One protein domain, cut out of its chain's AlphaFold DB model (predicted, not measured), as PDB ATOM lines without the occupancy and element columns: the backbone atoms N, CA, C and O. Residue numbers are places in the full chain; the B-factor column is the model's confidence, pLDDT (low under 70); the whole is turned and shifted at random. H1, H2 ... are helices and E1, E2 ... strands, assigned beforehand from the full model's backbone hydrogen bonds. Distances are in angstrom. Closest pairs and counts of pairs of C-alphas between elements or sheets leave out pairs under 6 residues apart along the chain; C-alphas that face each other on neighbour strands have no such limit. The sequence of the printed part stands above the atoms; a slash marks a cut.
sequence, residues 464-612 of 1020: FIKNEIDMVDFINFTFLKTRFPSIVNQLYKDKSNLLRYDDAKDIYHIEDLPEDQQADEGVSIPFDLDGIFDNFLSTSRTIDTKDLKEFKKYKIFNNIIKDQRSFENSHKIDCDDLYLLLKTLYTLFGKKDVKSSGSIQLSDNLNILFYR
ATOM      1  N   PHE A 464      27.155 195.141  -4.524       81.31
ATOM      2  CA  PHE A 464      27.132 196.243  -3.559       81.31
ATOM      3  C   PHE A 464      28.523 196.630  -3.050       81.31
ATOM      4  O   PHE A 464      28.690 197.724  -2.515       81.31
ATOM      5  N   ILE A 465      29.502 195.739  -3.217       80.81
ATOM      6  CA  ILE A 465      30.846 195.847  -2.645       80.81
ATOM      7  C   ILE A 465      31.890 196.128  -3.734       80.81
ATOM      8  O   ILE A 465      32.873 196.795  -3.449       80.81
ATOM      9  N   LYS A 466      31.675 195.674  -4.981       71.00
ATOM     10  CA  LYS A 466      32.453 196.023  -6.195       71.00
ATOM     11  C   LYS A 466      33.974 196.127  -5.984       71.00
ATOM     12  O   LYS A 466      34.572 197.161  -6.264       71.00
ATOM     13  N   ASN A 467      34.603 195.050  -5.517       73.19
ATOM     14  CA  ASN A 467      36.044 194.972  -5.240       73.19
ATOM     15  C   ASN A 467      36.576 195.900  -4.139       73.19
ATOM     16  O   ASN A 467      37.787 195.920  -3.940       73.19
ATOM     17  N   GLU A 468      35.752 196.637  -3.393       81.62
ATOM     18  CA  GLU A 468      36.232 197.472  -2.280       81.62
ATOM     19  C   GLU A 468      36.819 196.646  -1.133       81.62
ATOM     20  O   GLU A 468      37.749 197.090  -0.463       81.62
ATOM     21  N   ILE A 469      36.307 195.430  -0.951       88.12
ATOM     22  CA  ILE A 469      36.671 194.527   0.140       88.12
ATOM     23  C   ILE A 469      37.495 193.369  -0.411       88.12
ATOM     24  O   ILE A 469      37.293 192.938  -1.548       88.12
ATOM     25  N   ASP A 470      38.447 192.906   0.393       89.25
ATOM     26  CA  ASP A 470      39.226 191.708   0.117       89.25
ATOM     27  C   ASP A 470      38.315 190.490  -0.098       89.25
ATOM     28  O   ASP A 470      37.323 190.301   0.609       89.25
ATOM     29  N   MET A 471      38.628 189.673  -1.104       90.69
ATOM     30  CA  MET A 471      37.736 188.594  -1.519       90.69
ATOM     31  C   MET A 471      37.657 187.467  -0.480       90.69
ATOM     32  O   MET A 471      36.585 186.894  -0.289       90.69
ATOM     33  N   VAL A 472      38.756 187.182   0.228       92.75
ATOM     34  CA  VAL A 472      38.788 186.176   1.300       92.75
ATOM     35  C   VAL A 472      37.940 186.659   2.473       92.75
ATOM     36  O   VAL A 472      37.046 185.937   2.920       92.75
ATOM     37  N   ASP A 473      38.138 187.911   2.901       93.25
ATOM     38  CA  ASP A 473      37.343 188.527   3.970       93.25
ATOM     39  C   ASP A 473      35.853 188.573   3.604       93.25
ATOM     40  O   ASP A 473      34.996 188.279   4.438       93.25
ATOM     41  N   PHE A 474      35.517 188.898   2.352       93.12
ATOM     42  CA  PHE A 474      34.134 188.940   1.882       93.12
ATOM     43  C   PHE A 474      33.462 187.560   1.895       93.12
ATOM     44  O   PHE A 474      32.322 187.441   2.361       93.12
ATOM     45  N   ILE A 475      34.141 186.512   1.416       94.88
ATOM     46  CA  ILE A 475      33.602 185.143   1.431       94.88
ATOM     47  C   ILE A 475      33.431 184.662   2.878       94.88
ATOM     48  O   ILE A 475      32.339 184.226   3.246       94.88
ATOM     49  N   ASN A 476      34.452 184.825   3.722       95.44
ATOM     50  CA  ASN A 476      34.399 184.440   5.134       95.44
ATOM     51  C   ASN A 476      33.322 185.221   5.907       95.44
ATOM     52  O   ASN A 476      32.582 184.647   6.706       95.44
ATOM     53  N   PHE A 477      33.157 186.517   5.635       94.94
ATOM     54  CA  PHE A 477      32.067 187.299   6.214       94.94
ATOM     55  C   PHE A 477      30.699 186.846   5.697       94.94
ATOM     56  O   PHE A 477      29.723 186.845   6.447       94.94
ATOM     57  N   THR A 478      30.602 186.421   4.436       95.19
ATOM     58  CA  THR A 478      29.368 185.836   3.898       95.19
ATOM     59  C   THR A 478      29.024 184.534   4.625       95.19
ATOM     60  O   THR A 478      27.868 184.336   4.998       95.19
ATOM     61  N   PHE A 479      30.019 183.693   4.925       95.88
ATOM     62  CA  PHE A 479      29.838 182.505   5.761       95.88
ATOM     63  C   PHE A 479      29.344 182.857   7.169       95.88
ATOM     64  O   PHE A 479      28.317 182.324   7.603       95.88
ATOM     65  N   LEU A 480      29.997 183.820   7.834       94.94
ATOM     66  CA  LEU A 480      29.591 184.342   9.145       94.94
ATOM     67  C   LEU A 480      28.141 184.838   9.126       94.94
ATOM     68  O   LEU A 480      27.338 184.463   9.973       94.94
ATOM     69  N   LYS A 481      27.780 185.652   8.133       93.50
ATOM     70  CA  LYS A 481      26.453 186.261   7.985       93.50
ATOM     71  C   LYS A 481      25.350 185.242   7.738       93.50
ATOM     72  O   LYS A 481      24.260 185.392   8.288       93.50
ATOM     73  N   THR A 482      25.607 184.236   6.908       92.75
ATOM     74  CA  THR A 482      24.610 183.211   6.579       92.75
ATOM     75  C   THR A 482      24.452 182.189   7.705       92.75
ATOM     76  O   THR A 482      23.330 181.753   7.944       92.75
ATOM     77  N   ARG A 483      25.533 181.815   8.411       91.88
ATOM     78  CA  ARG A 483      25.475 180.830   9.509       91.88
ATOM     79  C   ARG A 483      25.097 181.446  10.859       91.88
ATOM     80  O   ARG A 483      24.332 180.832  11.596       91.88
ATOM     81  N   PHE A 484      25.591 182.650  11.163       93.19
ATOM     82  CA  PHE A 484      25.476 183.322  12.465       93.19
ATOM     83  C   PHE A 484      24.875 184.741  12.350       93.19
ATOM     84  O   PHE A 484      25.505 185.737  12.726       93.19
ATOM     85  N   PRO A 485      23.630 184.880  11.855       91.62
ATOM     86  CA  PRO A 485      23.009 186.189  11.638       91.62
ATOM     87  C   PRO A 485      22.820 186.999  12.934       91.62
ATOM     88  O   PRO A 485      22.863 188.230  12.899       91.62
ATOM     89  N   SER A 486      22.634 186.332  14.080       90.00
ATOM     90  CA  SER A 486      22.531 186.971  15.400       90.00
ATOM     91  C   SER A 486      23.814 187.716  15.776       90.00
ATOM     92  O   SER A 486      23.744 188.878  16.177       90.00
ATOM     93  N   ILE A 487      24.975 187.095  15.551       90.25
ATOM     94  CA  ILE A 487      26.290 187.689  15.816       90.25
ATOM     95  C   ILE A 487      26.547 188.876  14.892       90.25
ATOM     96  O   ILE A 487      26.972 189.933  15.348       90.25
ATOM     97  N   VAL A 488      26.227 188.756  13.601       91.25
ATOM     98  CA  VAL A 488      26.371 189.878  12.657       91.25
ATOM     99  C   VAL A 488      25.483 191.061  13.050       91.25
ATOM    100  O   VAL A 488      25.910 192.210  12.956       91.25
ATOM    101  N   ASN A 489      24.270 190.808  13.548       89.19
ATOM    102  CA  ASN A 489      23.400 191.860  14.075       89.19
ATOM    103  C   ASN A 489      23.966 192.509  15.351       89.19
ATOM    104  O   ASN A 489      23.835 193.718  15.527       89.19
ATOM    105  N   GLN A 490      24.617 191.735  16.224       87.69
ATOM    106  CA  GLN A 490      25.315 192.276  17.391       87.69
ATOM    107  C   GLN A 490      26.509 193.137  16.971       87.69
ATOM    108  O   GLN A 490      26.609 194.272  17.423       87.69
ATOM    109  N   LEU A 491      27.340 192.661  16.037       89.44
ATOM    110  CA  LEU A 491      28.436 193.441  15.453       89.44
ATOM    111  C   LEU A 491      27.936 194.725  14.784       89.44
ATOM    112  O   LEU A 491      28.621 195.738  14.806       89.44
ATOM    113  N   TYR A 492      26.742 194.719  14.195       87.50
ATOM    114  CA  TYR A 492      26.159 195.929  13.627       87.50
ATOM    115  C   TYR A 492      25.719 196.936  14.700       87.50
ATOM    116  O   TYR A 492      25.990 198.129  14.565       87.50
ATOM    117  N   LYS A 493      25.033 196.470  15.753       86.62
ATOM    118  CA  LYS A 493      24.453 197.329  16.802       86.62
ATOM    119  C   LYS A 493      25.480 197.829  17.811       86.62
ATOM    120  O   LYS A 493      25.422 198.990  18.201       86.62
ATOM    121  N   ASP A 494      26.371 196.948  18.250       84.81
ATOM    122  CA  ASP A 494      27.354 197.221  19.288       84.81
ATOM    123  C   ASP A 494      28.628 196.399  19.059       84.81
ATOM    124  O   ASP A 494      28.827 195.310  19.608       84.81
ATOM    125  N   LYS A 495      29.509 196.965  18.228       85.38
ATOM    126  CA  LYS A 495      30.831 196.408  17.916       85.38
ATOM    127  C   LYS A 495      31.681 196.238  19.169       85.38
ATOM    128  O   LYS A 495      32.447 195.286  19.226       85.38
ATOM    129  N   SER A 496      31.538 197.130  20.154       82.94
ATOM    130  CA  SER A 496      32.441 197.231  21.308       82.94
ATOM    131  C   SER A 496      32.362 196.032  22.254       82.94
ATOM    132  O   SER A 496      33.341 195.713  22.923       82.94
ATOM    133  N   ASN A 497      31.235 195.315  22.243       79.25
ATOM    134  CA  ASN A 497      31.086 194.070  22.996       79.25
ATOM    135  C   ASN A 497      31.943 192.930  22.443       79.25
ATOM    136  O   ASN A 497      32.331 192.045  23.203       79.25
ATOM    137  N   LEU A 498      32.186 192.917  21.127       81.75
ATOM    138  CA  LEU A 498      32.873 191.813  20.457       81.75
ATOM    139  C   LEU A 498      34.277 192.192  19.949       81.75
ATOM    140  O   LEU A 498      35.152 191.339  19.836       81.75
ATOM    141  N   LEU A 499      34.495 193.463  19.619       89.62
ATOM    142  CA  LEU A 499      35.693 193.976  18.963       89.62
ATOM    143  C   LEU A 499      36.172 195.256  19.648       89.62
ATOM    144  O   LEU A 499      35.380 196.113  20.038       89.62
ATOM    145  N   ARG A 500      37.488 195.430  19.704       88.56
ATOM    146  CA  ARG A 500      38.150 196.655  20.146       88.56
ATOM    147  C   ARG A 500      38.543 197.506  18.943       88.56
ATOM    148  O   ARG A 500      39.069 196.997  17.954       88.56
ATOM    149  N   TYR A 501      38.308 198.809  19.046       88.50
ATOM    150  CA  TYR A 501      38.741 199.779  18.044       88.50
ATOM    151  C   TYR A 501      40.129 200.333  18.403       88.50
ATOM    152  O   TYR A 501      40.364 200.733  19.543       88.50
ATOM    153  N   ASP A 502      41.055 200.317  17.445       85.81
ATOM    154  CA  ASP A 502      42.366 200.970  17.536       85.81
ATOM    155  C   ASP A 502      42.316 202.294  16.765       85.81
ATOM    156  O   ASP A 502      42.393 202.301  15.534       85.81
ATOM    157  N   ASP A 503      42.218 203.411  17.491       78.50
ATOM    158  CA  ASP A 503      42.142 204.763  16.919       78.50
ATOM    159  C   ASP A 503      43.354 205.108  16.030       78.50
ATOM    160  O   ASP A 503      43.227 205.829  15.039       78.50
ATOM    161  N   ALA A 504      44.547 204.597  16.355       73.94
ATOM    162  CA  ALA A 504      45.779 204.909  15.628       73.94
ATOM    163  C   ALA A 504      45.896 204.128  14.309       73.94
ATOM    164  O   ALA A 504      46.615 204.532  13.379       73.94
ATOM    165  N   LYS A 505      45.236 202.971  14.228       74.25
ATOM    166  CA  LYS A 505      45.199 202.108  13.041       74.25
ATOM    167  C   LYS A 505      43.894 202.203  12.251       74.25
ATOM    168  O   LYS A 505      43.925 201.842  11.077       74.25
ATOM    169  N   ASP A 506      42.836 202.752  12.840       80.06
ATOM    170  CA  ASP A 506      41.473 202.789  12.297       80.06
ATOM    171  C   ASP A 506      40.936 201.382  11.974       80.06
ATOM    172  O   ASP A 506      40.324 201.141  10.930       80.06
ATOM    173  N   ILE A 507      41.219 200.430  12.870       87.56
ATOM    174  CA  ILE A 507      40.828 199.027  12.713       87.56
ATOM    175  C   ILE A 507      40.042 198.508  13.908       87.56
ATOM    176  O   ILE A 507      40.290 198.886  15.054       87.56
ATOM    177  N   TYR A 508      39.137 197.578  13.629       90.00
ATOM    178  CA  TYR A 508      38.532 196.695  14.610       90.00
ATOM    179  C   TYR A 508      39.313 195.386  14.669       90.00
ATOM    180  O   TYR A 508      39.551 194.751  13.643       90.00
ATOM    181  N   HIS A 509      39.682 194.981  15.877       90.44
ATOM    182  CA  HIS A 509      40.360 193.719  16.144       90.44
ATOM    183  C   HIS A 509      39.853 193.116  17.453       90.44
ATOM    184  O   HIS A 509      39.200 193.785  18.254       90.44
ATOM    185  N   ILE A 510      40.139 191.843  17.677       88.94
ATOM    186  CA  ILE A 510      39.812 191.174  18.932       88.94
ATOM    187  C   ILE A 510      40.814 191.592  20.018       88.94
ATOM    188  O   ILE A 510      42.012 191.663  19.765       88.94
ATOM    189  N   GLU A 511      40.319 191.877  21.227       84.19
ATOM    190  CA  GLU A 511      41.150 192.287  22.366       84.19
ATOM    191  C   GLU A 511      41.948 191.111  22.955       84.19
ATOM    192  O   GLU A 511      41.374 190.100  23.376       84.19
ATOM    193  N   ASP A 512      43.269 191.281  23.029       79.88
ATOM    194  CA  ASP A 512      44.179 190.373  23.732       79.88
ATOM    195  C   ASP A 512      43.961 190.436  25.250       79.88
ATOM    196  O   ASP A 512      43.570 191.463  25.812       79.88
ATOM    197  N   LEU A 513      44.285 189.346  25.937       77.00
ATOM    198  CA  LEU A 513      44.491 189.371  27.383       77.00
ATOM    199  C   LEU A 513      45.744 190.183  27.728       77.00
ATOM    200  O   LEU A 513      46.660 190.256  26.912       77.00
ATOM    201  N   PRO A 514      45.819 190.796  28.916       72.38
ATOM    202  CA  PRO A 514      47.046 191.453  29.353       72.38
ATOM    203  C   PRO A 514      48.192 190.429  29.505       72.38
ATOM    204  O   PRO A 514      47.943 189.255  29.779       72.38
ATOM    205  N   GLU A 515      49.435 190.860  29.244       63.16
ATOM    206  CA  GLU A 515      50.629 189.993  29.116       63.16
ATOM    207  C   GLU A 515      50.884 189.111  30.353       63.16
ATOM    208  O   GLU A 515      51.388 188.006  30.218       63.16
ATOM    209  N   ASP A 516      50.453 189.539  31.542       59.84
ATOM    210  CA  ASP A 516      50.514 188.787  32.805       59.84
ATOM    211  C   ASP A 516      49.549 187.585  32.876       59.84
ATOM    212  O   ASP A 516      49.665 186.737  33.761       59.84
ATOM    213  N   GLN A 517      48.581 187.517  31.959       56.16
ATOM    214  CA  GLN A 517      47.563 186.465  31.850       56.16
ATOM    215  C   GLN A 517      47.637 185.710  30.516       56.16
ATOM    216  O   GLN A 517      46.860 184.780  30.290       56.16
ATOM    217  N   GLN A 518      48.550 186.106  29.627       56.19
ATOM    218  CA  GLN A 518      48.894 185.337  28.440       56.19
ATOM    219  C   GLN A 518      49.785 184.179  28.898       56.19
ATOM    220  O   GLN A 518      50.811 184.395  29.529       56.19
ATOM    221  N   ALA A 519      49.351 182.941  28.668       50.25
ATOM    222  CA  ALA A 519      50.046 181.755  29.159       50.25
ATOM    223  C   ALA A 519      51.500 181.687  28.646       50.25
ATOM    224  O   ALA A 519      51.723 181.342  27.485       50.25
ATOM    225  N   ASP A 520      52.469 181.962  29.520       43.72
ATOM    226  CA  ASP A 520      53.858 181.539  29.339       43.72
ATOM    227  C   ASP A 520      53.966 180.027  29.584       43.72
ATOM    228  O   ASP A 520      53.306 179.463  30.466       43.72
ATOM    229  N   GLU A 521      54.804 179.357  28.789       43.34
ATOM    230  CA  GLU A 521      55.085 177.924  28.906       43.34
ATOM    231  C   GLU A 521      55.545 177.576  30.336       43.34
ATOM    232  O   GLU A 521      56.693 177.794  30.712       43.34
ATOM    233  N   GLY A 522      54.637 177.018  31.145       45.78
ATOM    234  CA  GLY A 522      54.946 176.458  32.466       45.78
ATOM    235  C   GLY A 522      54.339 177.167  33.680       45.78
ATOM    236  O   GLY A 522      54.593 176.720  34.799       45.78
ATOM    237  N   VAL A 523      53.517 178.209  33.511       40.09
ATOM    238  CA  VAL A 523      52.824 178.859  34.639       40.09
ATOM    239  C   VAL A 523      51.340 178.496  34.629       40.09
ATOM    240  O   VAL A 523      50.612 178.820  33.696       40.09
ATOM    241  N   SER A 524      50.881 177.819  35.686       42.09
ATOM    242  CA  SER A 524      49.462 177.542  35.916       42.09
ATOM    243  C   SER A 524      48.689 178.858  36.002       42.09
ATOM    244  O   SER A 524      48.916 179.649  36.924       42.09
ATOM    245  N   ILE A 525      47.780 179.084  35.055       43.06
ATOM    246  CA  ILE A 525      46.869 180.228  35.075       43.06
ATOM    247  C   ILE A 525      46.084 180.182  36.405       43.06
ATOM    248  O   ILE A 525      45.633 179.101  36.787       43.06
ATOM    249  N   PRO A 526      45.864 181.301  37.127       38.84
ATOM    250  CA  PRO A 526      45.140 181.315  38.412       38.84
ATOM    251  C   PRO A 526      43.641 180.944  38.339       38.84
ATOM    252  O   PRO A 526      42.877 181.228  39.258       38.84
ATOM    253  N   PHE A 527      43.194 180.349  37.237       49.81
ATOM    254  CA  PHE A 527      41.817 179.990  36.930       49.81
ATOM    255  C   PHE A 527      41.854 178.694  36.109       49.81
ATOM    256  O   PHE A 527      42.693 178.593  35.218       49.81
ATOM    257  N   ASP A 528      40.961 177.735  36.375       56.84
ATOM    258  CA  ASP A 528      40.883 176.421  35.701       56.84
ATOM    259  C   ASP A 528      40.399 176.530  34.234       56.84
ATOM    260  O   ASP A 528      39.415 175.929  33.813       56.84
ATOM    261  N   LEU A 529      41.043 177.392  33.443       55.28
ATOM    262  CA  LEU A 529      40.786 177.557  32.014       55.28
ATOM    263  C   LEU A 529      41.214 176.315  31.240       55.28
ATOM    264  O   LEU A 529      40.578 175.993  30.242       55.28
ATOM    265  N   ASP A 530      42.247 175.608  31.700       57.91
ATOM    266  CA  ASP A 530      42.664 174.350  31.089       57.91
ATOM    267  C   ASP A 530      41.579 173.278  31.255       57.91
ATOM    268  O   ASP A 530      41.161 172.724  30.247       57.91
ATOM    269  N   GLY A 531      40.983 173.104  32.443       57.94
ATOM    270  CA  GLY A 531      39.849 172.193  32.636       57.94
ATOM    271  C   GLY A 531      38.581 172.585  31.863       57.94
ATOM    272  O   GLY A 531      37.838 171.716  31.402       57.94
ATOM    273  N   ILE A 532      38.322 173.884  31.660       58.69
ATOM    274  CA  ILE A 532      37.191 174.356  30.837       58.69
ATOM    275  C   ILE A 532      37.441 174.086  29.345       58.69
ATOM    276  O   ILE A 532      36.541 173.608  28.656       58.69
ATOM    277  N   PHE A 533      38.651 174.349  28.843       64.25
ATOM    278  CA  PHE A 533      39.023 174.042  27.459       64.25
ATOM    279  C   PHE A 533      39.121 172.530  27.207       64.25
ATOM    280  O   PHE A 533      38.739 172.079  26.130       64.25
ATOM    281  N   ASP A 534      39.555 171.740  28.189       63.66
ATOM    282  CA  ASP A 534      39.575 170.276  28.120       63.66
ATOM    283  C   ASP A 534      38.153 169.695  28.119       63.66
ATOM    284  O   ASP A 534      37.853 168.776  27.356       63.66
ATOM    285  N   ASN A 535      37.229 170.282  28.890       61.06
ATOM    286  CA  ASN A 535      35.806 169.956  28.785       61.06
ATOM    287  C   ASN A 535      35.241 170.338  27.410       61.06
ATOM    288  O   ASN A 535      34.540 169.526  26.809       61.06
ATOM    289  N   PHE A 536      35.586 171.517  26.882       61.31
ATOM    290  CA  PHE A 536      35.187 171.953  25.539       61.31
ATOM    291  C   PHE A 536      35.690 170.983  24.450       61.31
ATOM    292  O   PHE A 536      34.920 170.572  23.579       61.31
ATOM    293  N   LEU A 537      36.942 170.522  24.566       59.62
ATOM    294  CA  LEU A 537      37.546 169.473  23.736       59.62
ATOM    295  C   LEU A 537      36.828 168.127  23.870       59.62
ATOM    296  O   LEU A 537      36.623 167.443  22.874       59.62
ATOM    297  N   SER A 538      36.413 167.744  25.081       58.19
ATOM    298  CA  SER A 538      35.686 166.486  25.299       58.19
ATOM    299  C   SER A 538      34.288 166.480  24.666       58.19
ATOM    300  O   SER A 538      33.744 165.416  24.370       58.19
ATOM    301  N   THR A 539      33.708 167.665  24.445       53.50
ATOM    302  CA  THR A 539      32.360 167.835  23.890       53.50
ATOM    303  C   THR A 539      32.312 168.046  22.378       53.50
ATOM    304  O   THR A 539      31.252 167.826  21.795       53.50
ATOM    305  N   SER A 540      33.419 168.425  21.731       52.88
ATOM    306  CA  SER A 540      33.469 168.679  20.283       52.88
ATOM    307  C   SER A 540      34.314 167.640  19.548       52.88
ATOM    308  O   SER A 540      35.360 167.206  20.023       52.88
ATOM    309  N   ARG A 541      33.864 167.227  18.359       50.66
ATOM    310  CA  ARG A 541      34.503 166.149  17.580       50.66
ATOM    311  C   ARG A 541      35.561 166.641  16.584       50.66
ATOM    312  O   ARG A 541      36.167 165.810  15.913       50.66
ATOM    313  N   THR A 542      35.765 167.955  16.448       53.28
ATOM    314  CA  THR A 542      36.408 168.562  15.259       53.28
ATOM    315  C   THR A 542      37.456 169.645  15.554       53.28
ATOM    316  O   THR A 542      37.969 170.263  14.621       53.28
ATOM    317  N   ILE A 543      37.802 169.887  16.821       59.88
ATOM    318  CA  ILE A 543      38.674 171.006  17.210       59.88
ATOM    319  C   ILE A 543      40.158 170.727  16.922       59.88
ATOM    320  O   ILE A 543      40.707 169.717  17.365       59.88
ATOM    321  N   ASP A 544      40.841 171.681  16.278       63.72
ATOM    322  CA  ASP A 544      42.303 171.684  16.159       63.72
ATOM    323  C   ASP A 544      42.947 172.295  17.418       63.72
ATOM    324  O   ASP A 544      42.741 173.459  17.771       63.72
ATOM    325  N   THR A 545      43.786 171.505  18.090       61.94
ATOM    326  CA  THR A 545      44.566 171.927  19.267       61.94
ATOM    327  C   THR A 545      45.432 173.170  19.029       61.94
ATOM    328  O   THR A 545      45.745 173.891  19.979       61.94
ATOM    329  N   LYS A 546      45.820 173.447  17.778       68.00
ATOM    330  CA  LYS A 546      46.612 174.623  17.409       68.00
ATOM    331  C   LYS A 546      45.790 175.913  17.453       68.00
ATOM    332  O   LYS A 546      46.283 176.914  17.970       68.00
ATOM    333  N   ASP A 547      44.548 175.873  16.979       68.75
ATOM    334  CA  ASP A 547      43.641 177.026  16.977       68.75
ATOM    335  C   ASP A 547      43.272 177.431  18.411       68.75
ATOM    336  O   ASP A 547      43.285 178.614  18.757       68.75
ATOM    337  N   LEU A 548      43.072 176.453  19.301       67.00
ATOM    338  CA  LEU A 548      42.782 176.714  20.716       67.00
ATOM    339  C   LEU A 548      43.894 177.479  21.441       67.00
ATOM    340  O   LEU A 548      43.601 178.336  22.276       67.00
ATOM    341  N   LYS A 549      45.165 177.191  21.134       71.94
ATOM    342  CA  LYS A 549      46.298 177.926  21.720       71.94
ATOM    343  C   LYS A 549      46.266 179.402  21.339       71.94
ATOM    344  O   LYS A 549      46.578 180.249  22.172       71.94
ATOM    345  N   GLU A 550      45.874 179.713  20.107       74.12
ATOM    346  CA  GLU A 550      45.683 181.098  19.679       74.12
ATOM    347  C   GLU A 550      44.448 181.713  20.337       74.12
ATOM    348  O   GLU A 550      44.506 182.851  20.799       74.12
ATOM    349  N   PHE A 551      43.350 180.962  20.466       78.44
ATOM    350  CA  PHE A 551      42.125 181.496  21.056       78.44
ATOM    351  C   PHE A 551      42.287 181.890  22.528       78.44
ATOM    352  O   PHE A 551      41.764 182.926  22.940       78.44
ATOM    353  N   LYS A 552      43.069 181.127  23.302       74.31
ATOM    354  CA  LYS A 552      43.367 181.431  24.712       74.31
ATOM    355  C   LYS A 552      43.993 182.810  24.925       74.31
ATOM    356  O   LYS A 552      43.903 183.326  26.032       74.31
ATOM    357  N   LYS A 553      44.600 183.417  23.899       78.19
ATOM    358  CA  LYS A 553      45.229 184.745  23.986       78.19
ATOM    359  C   LYS A 553      44.218 185.892  23.985       78.19
ATOM    360  O   LYS A 553      44.577 187.014  24.334       78.19
ATOM    361  N   TYR A 554      42.965 185.633  23.612       80.88
ATOM    362  CA  TYR A 554      41.959 186.668  23.403       80.88
ATOM    363  C   TYR A 554      40.903 186.677  24.508       80.88
ATOM    364  O   TYR A 554      40.261 185.671  24.821       80.88
ATOM    365  N   LYS A 555      40.661 187.862  25.073       81.69
ATOM    366  CA  LYS A 555      39.764 188.060  26.219       81.69
ATOM    367  C   LYS A 555      38.327 187.647  25.920       81.69
ATOM    368  O   LYS A 555      37.668 187.033  26.757       81.69
ATOM    369  N   ILE A 556      37.838 187.969  24.725       81.31
ATOM    370  CA  ILE A 556      36.472 187.640  24.323       81.31
ATOM    371  C   ILE A 556      36.228 186.135  24.263       81.31
ATOM    372  O   ILE A 556      35.183 185.675  24.711       81.31
ATOM    373  N   PHE A 557      37.185 185.366  23.752       80.94
ATOM    374  CA  PHE A 557      37.026 183.924  23.624       80.94
ATOM    375  C   PHE A 557      36.959 183.282  25.003       80.94
ATOM    376  O   PHE A 557      36.068 182.478  25.255       80.94
ATOM    377  N   ASN A 558      37.781 183.751  25.944       75.50
ATOM    378  CA  ASN A 558      37.685 183.329  27.337       75.50
ATOM    379  C   ASN A 558      36.342 183.698  27.978       75.50
ATOM    380  O   ASN A 558      35.797 182.892  28.725       75.50
ATOM    381  N   ASN A 559      35.786 184.878  27.695       79.44
ATOM    382  CA  ASN A 559      34.472 185.264  28.217       79.44
ATOM    383  C   ASN A 559      33.351 184.383  27.649       79.44
ATOM    384  O   ASN A 559      32.511 183.903  28.406       79.44
ATOM    385  N   ILE A 560      33.362 184.141  26.335       79.44
ATOM    386  CA  ILE A 560      32.368 183.290  25.675       79.44
ATOM    387  C   ILE A 560      32.447 181.856  26.211       79.44
ATOM    388  O   ILE A 560      31.416 181.253  26.486       79.44
ATOM    389  N   ILE A 561      33.657 181.328  26.405       74.94
ATOM    390  CA  ILE A 561      33.875 179.964  26.900       74.94
ATOM    391  C   ILE A 561      33.516 179.841  28.393       74.94
ATOM    392  O   ILE A 561      32.903 178.854  28.789       74.94
ATOM    393  N   LYS A 562      33.817 180.848  29.228       74.88
ATOM    394  CA  LYS A 562      33.418 180.859  30.652       74.88
ATOM    395  C   LYS A 562      31.901 180.787  30.830       74.88
ATOM    396  O   LYS A 562      31.425 180.026  31.665       74.88
ATOM    397  N   ASP A 563      31.158 181.532  30.013       77.12
ATOM    398  CA  ASP A 563      29.692 181.572  30.039       77.12
ATOM    399  C   ASP A 563      29.061 180.763  28.889       77.12
ATOM    400  O   ASP A 563      27.966 181.092  28.419       77.12
ATOM    401  N   GLN A 564      29.718 179.678  28.451       75.06
ATOM    402  CA  GLN A 564      29.359 178.901  27.256       75.06
ATOM    403  C   GLN A 564      27.860 178.593  27.169       75.06
ATOM    404  O   GLN A 564      27.211 178.977  26.202       75.06
ATOM    405  N   ARG A 565      27.269 177.981  28.205       75.12
ATOM    406  CA  ARG A 565      25.839 177.610  28.193       75.12
ATOM    407  C   ARG A 565      24.908 178.813  28.035       75.12
ATOM    408  O   ARG A 565      23.850 178.703  27.423       75.12
ATOM    409  N   SER A 566      25.256 179.957  28.625       80.00
ATOM    410  CA  SER A 566      24.469 181.189  28.483       80.00
ATOM    411  C   SER A 566      24.587 181.738  27.059       80.00
ATOM    412  O   SER A 566      23.589 182.127  26.443       80.00
ATOM    413  N   PHE A 567      25.798 181.711  26.502       80.19
ATOM    414  CA  PHE A 567      26.071 182.155  25.141       80.19
ATOM    415  C   PHE A 567      25.378 181.272  24.089       80.19
ATOM    416  O   PHE A 567      24.679 181.794  23.219       80.19
ATOM    417  N   GLU A 568      25.479 179.949  24.226       79.19
ATOM    418  CA  GLU A 568      24.796 178.947  23.396       79.19
ATOM    419  C   GLU A 568      23.278 179.142  23.413       79.19
ATOM    420  O   GLU A 568      22.651 179.245  22.359       79.19
ATOM    421  N   ASN A 569      22.677 179.294  24.599       78.38
ATOM    422  CA  ASN A 569      21.231 179.493  24.735       78.38
ATOM    423  C   ASN A 569      20.754 180.833  24.157       78.38
ATOM    424  O   ASN A 569      19.701 180.892  23.518       78.38
ATOM    425  N   SER A 570      21.509 181.915  24.370       80.50
ATOM    426  CA  SER A 570      21.144 183.251  23.875       80.50
ATOM    427  C   SER A 570      21.249 183.368  22.353       80.50
ATOM    428  O   SER A 570      20.436 184.063  21.739       80.50
ATOM    429  N   HIS A 571      22.190 182.650  21.733       78.50
ATOM    430  CA  HIS A 571      22.421 182.687  20.287       78.50
ATOM    431  C   HIS A 571      21.855 181.478  19.535       78.50
ATOM    432  O   HIS A 571      21.834 181.507  18.304       78.50
ATOM    433  N   LYS A 572      21.337 180.474  20.257       79.25
ATOM    434  CA  LYS A 572      20.835 179.191  19.738       79.25
ATOM    435  C   LYS A 572      21.871 178.461  18.877       79.25
ATOM    436  O   LYS A 572      21.554 178.030  17.772       79.25
ATOM    437  N   ILE A 573      23.097 178.367  19.383       81.81
ATOM    438  CA  ILE A 573      24.209 177.655  18.740       81.81
ATOM    439  C   ILE A 573      24.641 176.468  19.603       81.81
ATOM    440  O   ILE A 573      24.486 176.517  20.822       81.81
ATOM    441  N   ASP A 574      25.153 175.414  18.973       77.75
ATOM    442  CA  ASP A 574      25.781 174.284  19.664       77.75
ATOM    443  C   ASP A 574      27.304 174.483  19.823       77.75
ATOM    444  O   ASP A 574      27.857 175.520  19.445       77.75
ATOM    445  N   CYS A 575      27.990 173.510  20.434       70.62
ATOM    446  CA  CYS A 575      29.424 173.608  20.716       70.62
ATOM    447  C   CYS A 575      30.290 173.634  19.443       70.62
ATOM    448  O   CYS A 575      31.293 174.350  19.401       70.62
ATOM    449  N   ASP A 576      29.909 172.883  18.406       75.50
ATOM    450  CA  ASP A 576      30.647 172.842  17.138       75.50
ATOM    451  C   ASP A 576      30.467 174.166  16.374       75.50
ATOM    452  O   ASP A 576      31.424 174.729  15.833       75.50
ATOM    453  N   ASP A 577      29.260 174.732  16.423       84.25
ATOM    454  CA  ASP A 577      28.957 176.073  15.935       84.25
ATOM    455  C   ASP A 577      29.727 177.159  16.682       84.25
ATOM    456  O   ASP A 577      30.176 178.134  16.072       84.25
ATOM    457  N   LEU A 578      29.904 177.003  17.995       84.00
ATOM    458  CA  LEU A 578      30.700 177.926  18.785       84.00
ATOM    459  C   LEU A 578      32.167 177.906  18.339       84.00
ATOM    460  O   LEU A 578      32.734 178.970  18.095       84.00
ATOM    461  N   TYR A 579      32.777 176.731  18.170       83.06
ATOM    462  CA  TYR A 579      34.145 176.635  17.652       83.06
ATOM    463  C   TYR A 579      34.282 177.301  16.276       83.06
ATOM    464  O   TYR A 579      35.168 178.137  16.070       83.06
ATOM    465  N   LEU A 580      33.359 176.988  15.362       88.12
ATOM    466  CA  LEU A 580      33.321 177.571  14.025       88.12
ATOM    467  C   LEU A 580      33.211 179.102  14.080       88.12
ATOM    468  O   LEU A 580      33.914 179.803  13.354       88.12
ATOM    469  N   LEU A 581      32.376 179.639  14.971       90.31
ATOM    470  CA  LEU A 581      32.253 181.077  15.194       90.31
ATOM    471  C   LEU A 581      33.568 181.702  15.678       90.31
ATOM    472  O   LEU A 581      33.987 182.724  15.130       90.31
ATOM    473  N   LEU A 582      34.217 181.113  16.686       88.19
ATOM    474  CA  LEU A 582      35.477 181.621  17.240       88.19
ATOM    475  C   LEU A 582      36.575 181.639  16.170       88.19
ATOM    476  O   LEU A 582      37.238 182.663  15.991       88.19
ATOM    477  N   LYS A 583      36.696 180.559  15.387       88.12
ATOM    478  CA  LYS A 583      37.626 180.465  14.253       88.12
ATOM    479  C   LYS A 583      37.366 181.547  13.208       88.12
ATOM    480  O   LYS A 583      38.305 182.190  12.733       88.12
ATOM    481  N   THR A 584      36.102 181.817  12.898       92.12
ATOM    482  CA  THR A 584      35.716 182.862  11.942       92.12
ATOM    483  C   THR A 584      36.012 184.264  12.447       92.12
ATOM    484  O   THR A 584      36.569 185.077  11.707       92.12
ATOM    485  N   LEU A 585      35.706 184.552  13.713       90.94
ATOM    486  CA  LEU A 585      36.037 185.832  14.335       90.94
ATOM    487  C   LEU A 585      37.553 186.041  14.392       90.94
ATOM    488  O   LEU A 585      38.026 187.114  14.027       90.94
ATOM    489  N   TYR A 586      38.317 185.018  14.778       88.94
ATOM    490  CA  TYR A 586      39.779 185.060  14.778       88.94
ATOM    491  C   TYR A 586      40.346 185.312  13.376       88.94
ATOM    492  O   TYR A 586      41.250 186.125  13.204       88.94
ATOM    493  N   THR A 587      39.790 184.657  12.359       89.81
ATOM    494  CA  THR A 587      40.255 184.804  10.975       89.81
ATOM    495  C   THR A 587      39.998 186.209  10.432       89.81
ATOM    496  O   THR A 587      40.881 186.779   9.797       89.81
ATOM    497  N   LEU A 588      38.825 186.787  10.714       91.06
ATOM    498  CA  LEU A 588      38.442 188.118  10.231       91.06
ATOM    499  C   LEU A 588      39.056 189.261  11.065       91.06
ATOM    500  O   LEU A 588      39.435 190.291  10.515       91.06
ATOM    501  N   PHE A 589      39.163 189.101  12.388       90.94
ATOM    502  CA  PHE A 589      39.474 190.190  13.331       90.94
ATOM    503  C   PHE A 589      40.631 189.897  14.302       90.94
ATOM    504  O   PHE A 589      40.905 190.708  15.186       90.94
ATOM    505  N   GLY A 590      41.323 188.763  14.185       84.44
ATOM    506  CA  GLY A 590      42.522 188.481  14.981       84.44
ATOM    507  C   GLY A 590      43.684 189.427  14.650       84.44
ATOM    508  O   GLY A 590      43.682 190.093  13.609       84.44
ATOM    509  N   LYS A 591      44.710 189.471  15.514       67.44
ATOM    510  CA  LYS A 591      45.934 190.281  15.325       67.44
ATOM    511  C   LYS A 591      46.864 189.716  14.235       67.44
ATOM    512  O   LYS A 591      48.031 189.419  14.475       67.44
ATOM    513  N   LYS A 592      46.363 189.576  13.011       64.38
ATOM    514  CA  LYS A 592      47.205 189.450  11.815       64.38
ATOM    515  C   LYS A 592      47.512 190.855  11.295       64.38
ATOM    516  O   LYS A 592      46.690 191.758  11.440       64.38
ATOM    517  N   ASP A 593      48.686 191.057  10.699       66.88
ATOM    518  CA  ASP A 593      48.963 192.305   9.986       66.88
ATOM    519  C   ASP A 593      47.875 192.530   8.931       66.88
ATOM    520  O   ASP A 593      47.577 191.629   8.143       66.88
ATOM    521  N   VAL A 594      47.276 193.727   8.916       74.06
ATOM    522  CA  VAL A 594      46.268 194.106   7.917       74.06
ATOM    523  C   VAL A 594      46.883 193.906   6.532       74.06
ATOM    524  O   VAL A 594      47.780 194.647   6.120       74.06
ATOM    525  N   LYS A 595      46.419 192.873   5.823       69.56
ATOM    526  CA  LYS A 595      47.051 192.416   4.579       69.56
ATOM    527  C   LYS A 595      46.913 193.432   3.447       69.56
ATOM    528  O   LYS A 595      47.809 193.546   2.609       69.56
ATOM    529  N   SER A 596      45.789 194.150   3.405       80.88
ATOM    530  CA  SER A 596      45.453 195.073   2.321       80.88
ATOM    531  C   SER A 596      44.501 196.186   2.768       80.88
ATOM    532  O   SER A 596      43.773 196.060   3.752       80.88
ATOM    533  N   SER A 597      44.432 197.262   1.980       79.62
ATOM    534  CA  SER A 597      43.445 198.339   2.148       79.62
ATOM    535  C   SER A 597      41.986 197.893   1.949       79.62
ATOM    536  O   SER A 597      41.072 198.683   2.182       79.62
ATOM    537  N   GLY A 598      41.762 196.663   1.470       84.62
ATOM    538  CA  GLY A 598      40.444 196.044   1.334       84.62
ATOM    539  C   GLY A 598      40.027 195.216   2.550       84.62
ATOM    540  O   GLY A 598      38.918 194.694   2.557       84.62
ATOM    541  N   SER A 599      40.876 195.086   3.574       89.31
ATOM    542  CA  SER A 599      40.544 194.256   4.734       89.31
ATOM    543  C   SER A 599      39.288 194.748   5.452       89.31
ATOM    544  O   SER A 599      39.077 195.956   5.608       89.31
ATOM    545  N   ILE A 600      38.478 193.805   5.927       90.75
ATOM    546  CA  ILE A 600      37.282 194.073   6.729       90.75
ATOM    547  C   ILE A 600      37.601 194.686   8.095       90.75
ATOM    548  O   ILE A 600      36.739 195.328   8.686       90.75
ATOM    549  N   GLN A 601      38.828 194.538   8.603       90.69
ATOM    550  CA  GLN A 601      39.215 195.138   9.881       90.69
ATOM    551  C   GLN A 601      39.116 196.667   9.844       90.69
ATOM    552  O   GLN A 601      38.870 197.290  10.873       90.69
ATOM    553  N   LEU A 602      39.256 197.282   8.666       87.81
ATOM    554  CA  LEU A 602      39.104 198.724   8.492       87.81
ATOM    555  C   LEU A 602      37.651 199.148   8.719       87.81
ATOM    556  O   LEU A 602      36.723 198.592   8.125       87.81
ATOM    557  N   SER A 603      37.462 200.179   9.543       84.25
ATOM    558  CA  SER A 603      36.140 200.650   9.977       84.25
ATOM    559  C   SER A 603      35.178 200.939   8.815       84.25
ATOM    560  O   SER A 603      34.029 200.486   8.832       84.25
ATOM    561  N   ASP A 604      35.658 201.624   7.777       81.56
ATOM    562  CA  ASP A 604      34.883 201.963   6.580       81.56
ATOM    563  C   ASP A 604      34.466 200.719   5.781       81.56
ATOM    564  O   ASP A 604      33.324 200.624   5.326       81.56
ATOM    565  N   ASN A 605      35.363 199.738   5.644       87.56
ATOM    566  CA  ASN A 605      35.106 198.515   4.880       87.56
ATOM    567  C   ASN A 605      34.095 197.615   5.602       87.56
ATOM    568  O   ASN A 605      33.159 197.111   4.978       87.56
ATOM    569  N   LEU A 606      34.216 197.483   6.926       88.25
ATOM    570  CA  LEU A 606      33.227 196.783   7.745       88.25
ATOM    571  C   LEU A 606      31.832 197.414   7.606       88.25
ATOM    572  O   LEU A 606      30.825 196.715   7.473       88.25
ATOM    573  N   ASN A 607      31.761 198.747   7.584       84.56
ATOM    574  CA  ASN A 607      30.503 199.469   7.409       84.56
ATOM    575  C   ASN A 607      29.864 199.213   6.031       84.56
ATOM    576  O   ASN A 607      28.641 199.078   5.956       84.56
ATOM    577  N   ILE A 608      30.653 199.090   4.953       85.56
ATOM    578  CA  ILE A 608      30.135 198.746   3.611       85.56
ATOM    579  C   ILE A 608      29.351 197.424   3.652       85.56
ATOM    580  O   ILE A 608      28.266 197.342   3.069       85.56
ATOM    581  N   LEU A 609      29.846 196.417   4.380       86.44
ATOM    582  CA  LEU A 609      29.179 195.114   4.503       86.44
ATOM    583  C   LEU A 609      27.858 195.189   5.263       86.44
ATOM    584  O   LEU A 609      26.891 194.525   4.884       86.44
ATOM    585  N   PHE A 610      27.795 196.007   6.313       84.31
ATOM    586  CA  PHE A 610      26.572 196.168   7.094       84.31
ATOM    587  C   PHE A 610      25.496 196.953   6.349       84.31
ATOM    588  O   PHE A 610      24.343 196.524   6.304       84.31
ATOM    589  N   TYR A 611      25.863 198.073   5.724       78.88
ATOM    590  CA  TYR A 611      24.909 198.911   4.996       78.88
ATOM    591  C   TYR A 611      24.561 198.359   3.609       78.88
ATOM    592  O   TYR A 611      23.605 198.836   2.996       78.88
ATOM    593  N   ARG A 612      25.325 197.372   3.108       72.31
ATOM    594  CA  ARG A 612      25.224 196.811   1.747       72.31
ATOM    595  C   ARG A 612      25.180 197.897   0.675       72.31
ATOM    596  O   ARG A 612      24.448 197.813  -0.309       72.31
TER     597      ARG A 612
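Overview. This is residues 464 to 612 of the 1020 residues of the protein "KAP-like P-loop domain-containing protein" of Maribacter polysiphoniae (UniProt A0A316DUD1). One long helix, H7, runs through the middle of this domain; H1 packs beside it on one side, running the opposite way, and shorter helices H4 and H5 lie on its other side. H8 lies toward one end of the long axis, near H1, and H3 toward the other end; H2 makes a corner with H1, and a small hairpin of E1 and E2 has E2 next to Phe 589 of H7 and Ser 603 of H8, with a long loop, residues 510 to 528, leading from it to H3. You are reading 149 residues, with eight named helices and two named strands in the order H1 H2 E1 E2 H3 H4 H5 H6 H7 H8; the sheet is E1 - E2, antiparallel. The class is mostly helix, and the whole is compact, with a radius of gyration of the C-alphas of 15.8 A and spans of 47 by 33 by 25 A.

Along the chain. Find C-alpha 471 at (37.736, 188.594, -1.519); from there H1 runs 18.2 A to residue 483. H2 follows at residues 485 to 493, then E1 at 500 to 502 and E2 at 507 to 509. Next come H3, residues 529 to 539 and 15.2 A long, H4 at 545 to 551, H5 at 555 to 562 and H6 at 564 to 571. H7 takes residues 575 to 589 over 20.7 A, starting at C-alpha 575, (29.424, 173.608, 20.716). H8, residues 603 to 611, ends at C-alpha 611, (24.909, 198.911, 4.996).

Arrangement. Start at H7: it touches H1 at a shallow tilt of 31 degrees, opposite ways, the closest C-alphas being Asp 473 and Leu 588 at 6.4 A. With residues 582 to 586 alone, H7 only just touches H4, with 3 pairs of C-alphas within 8 A, the closest Asp 547 and Lys 583 at 7.4 A. H5 is close to H7 but not clearly touching, at a shallow tilt of 3 degrees, opposite ways; its Phe 557 has its C-alpha 7.0 A from that of Leu 582. H3 only just touches H5, with 3 such pairs, the closest Ile 532 and Lys 562 at 7.5 A. H6 is close to H7 but not clearly touching, about perpendicular at 79 degrees, the closest C-alphas being Glu 568 and Cys 575 at 7.6 A. H1 and H2 touch only at the corner, and only just, with 3 pairs; Lys 481 and Val 488 are closest at 5.9 A. H8 and H1 are near each other, with 8 pairs of C-alphas within 10 A. In the hairpin of E1 and E2, look for N 500 and O 509 at 2.8 A and N 502 and O 507 at 2.9 A. Each O i to N i+4 pair is within hydrogen-bond range in H1, H2, H3, H5, H6, H7 and H8; H4 has 1 of 3, beside 3 of 4 for O i to N i+3.

Size, cuts and confidence. The two C-alphas farthest apart are those of Phe 464 and Gly 522, 49.6 A. The printed part has no cut, and its long links are E2 to H3 and H7 to H8. Its mean pLDDT is 77.2; residues 515 to 548, 591 to 593 and 595 are under 70.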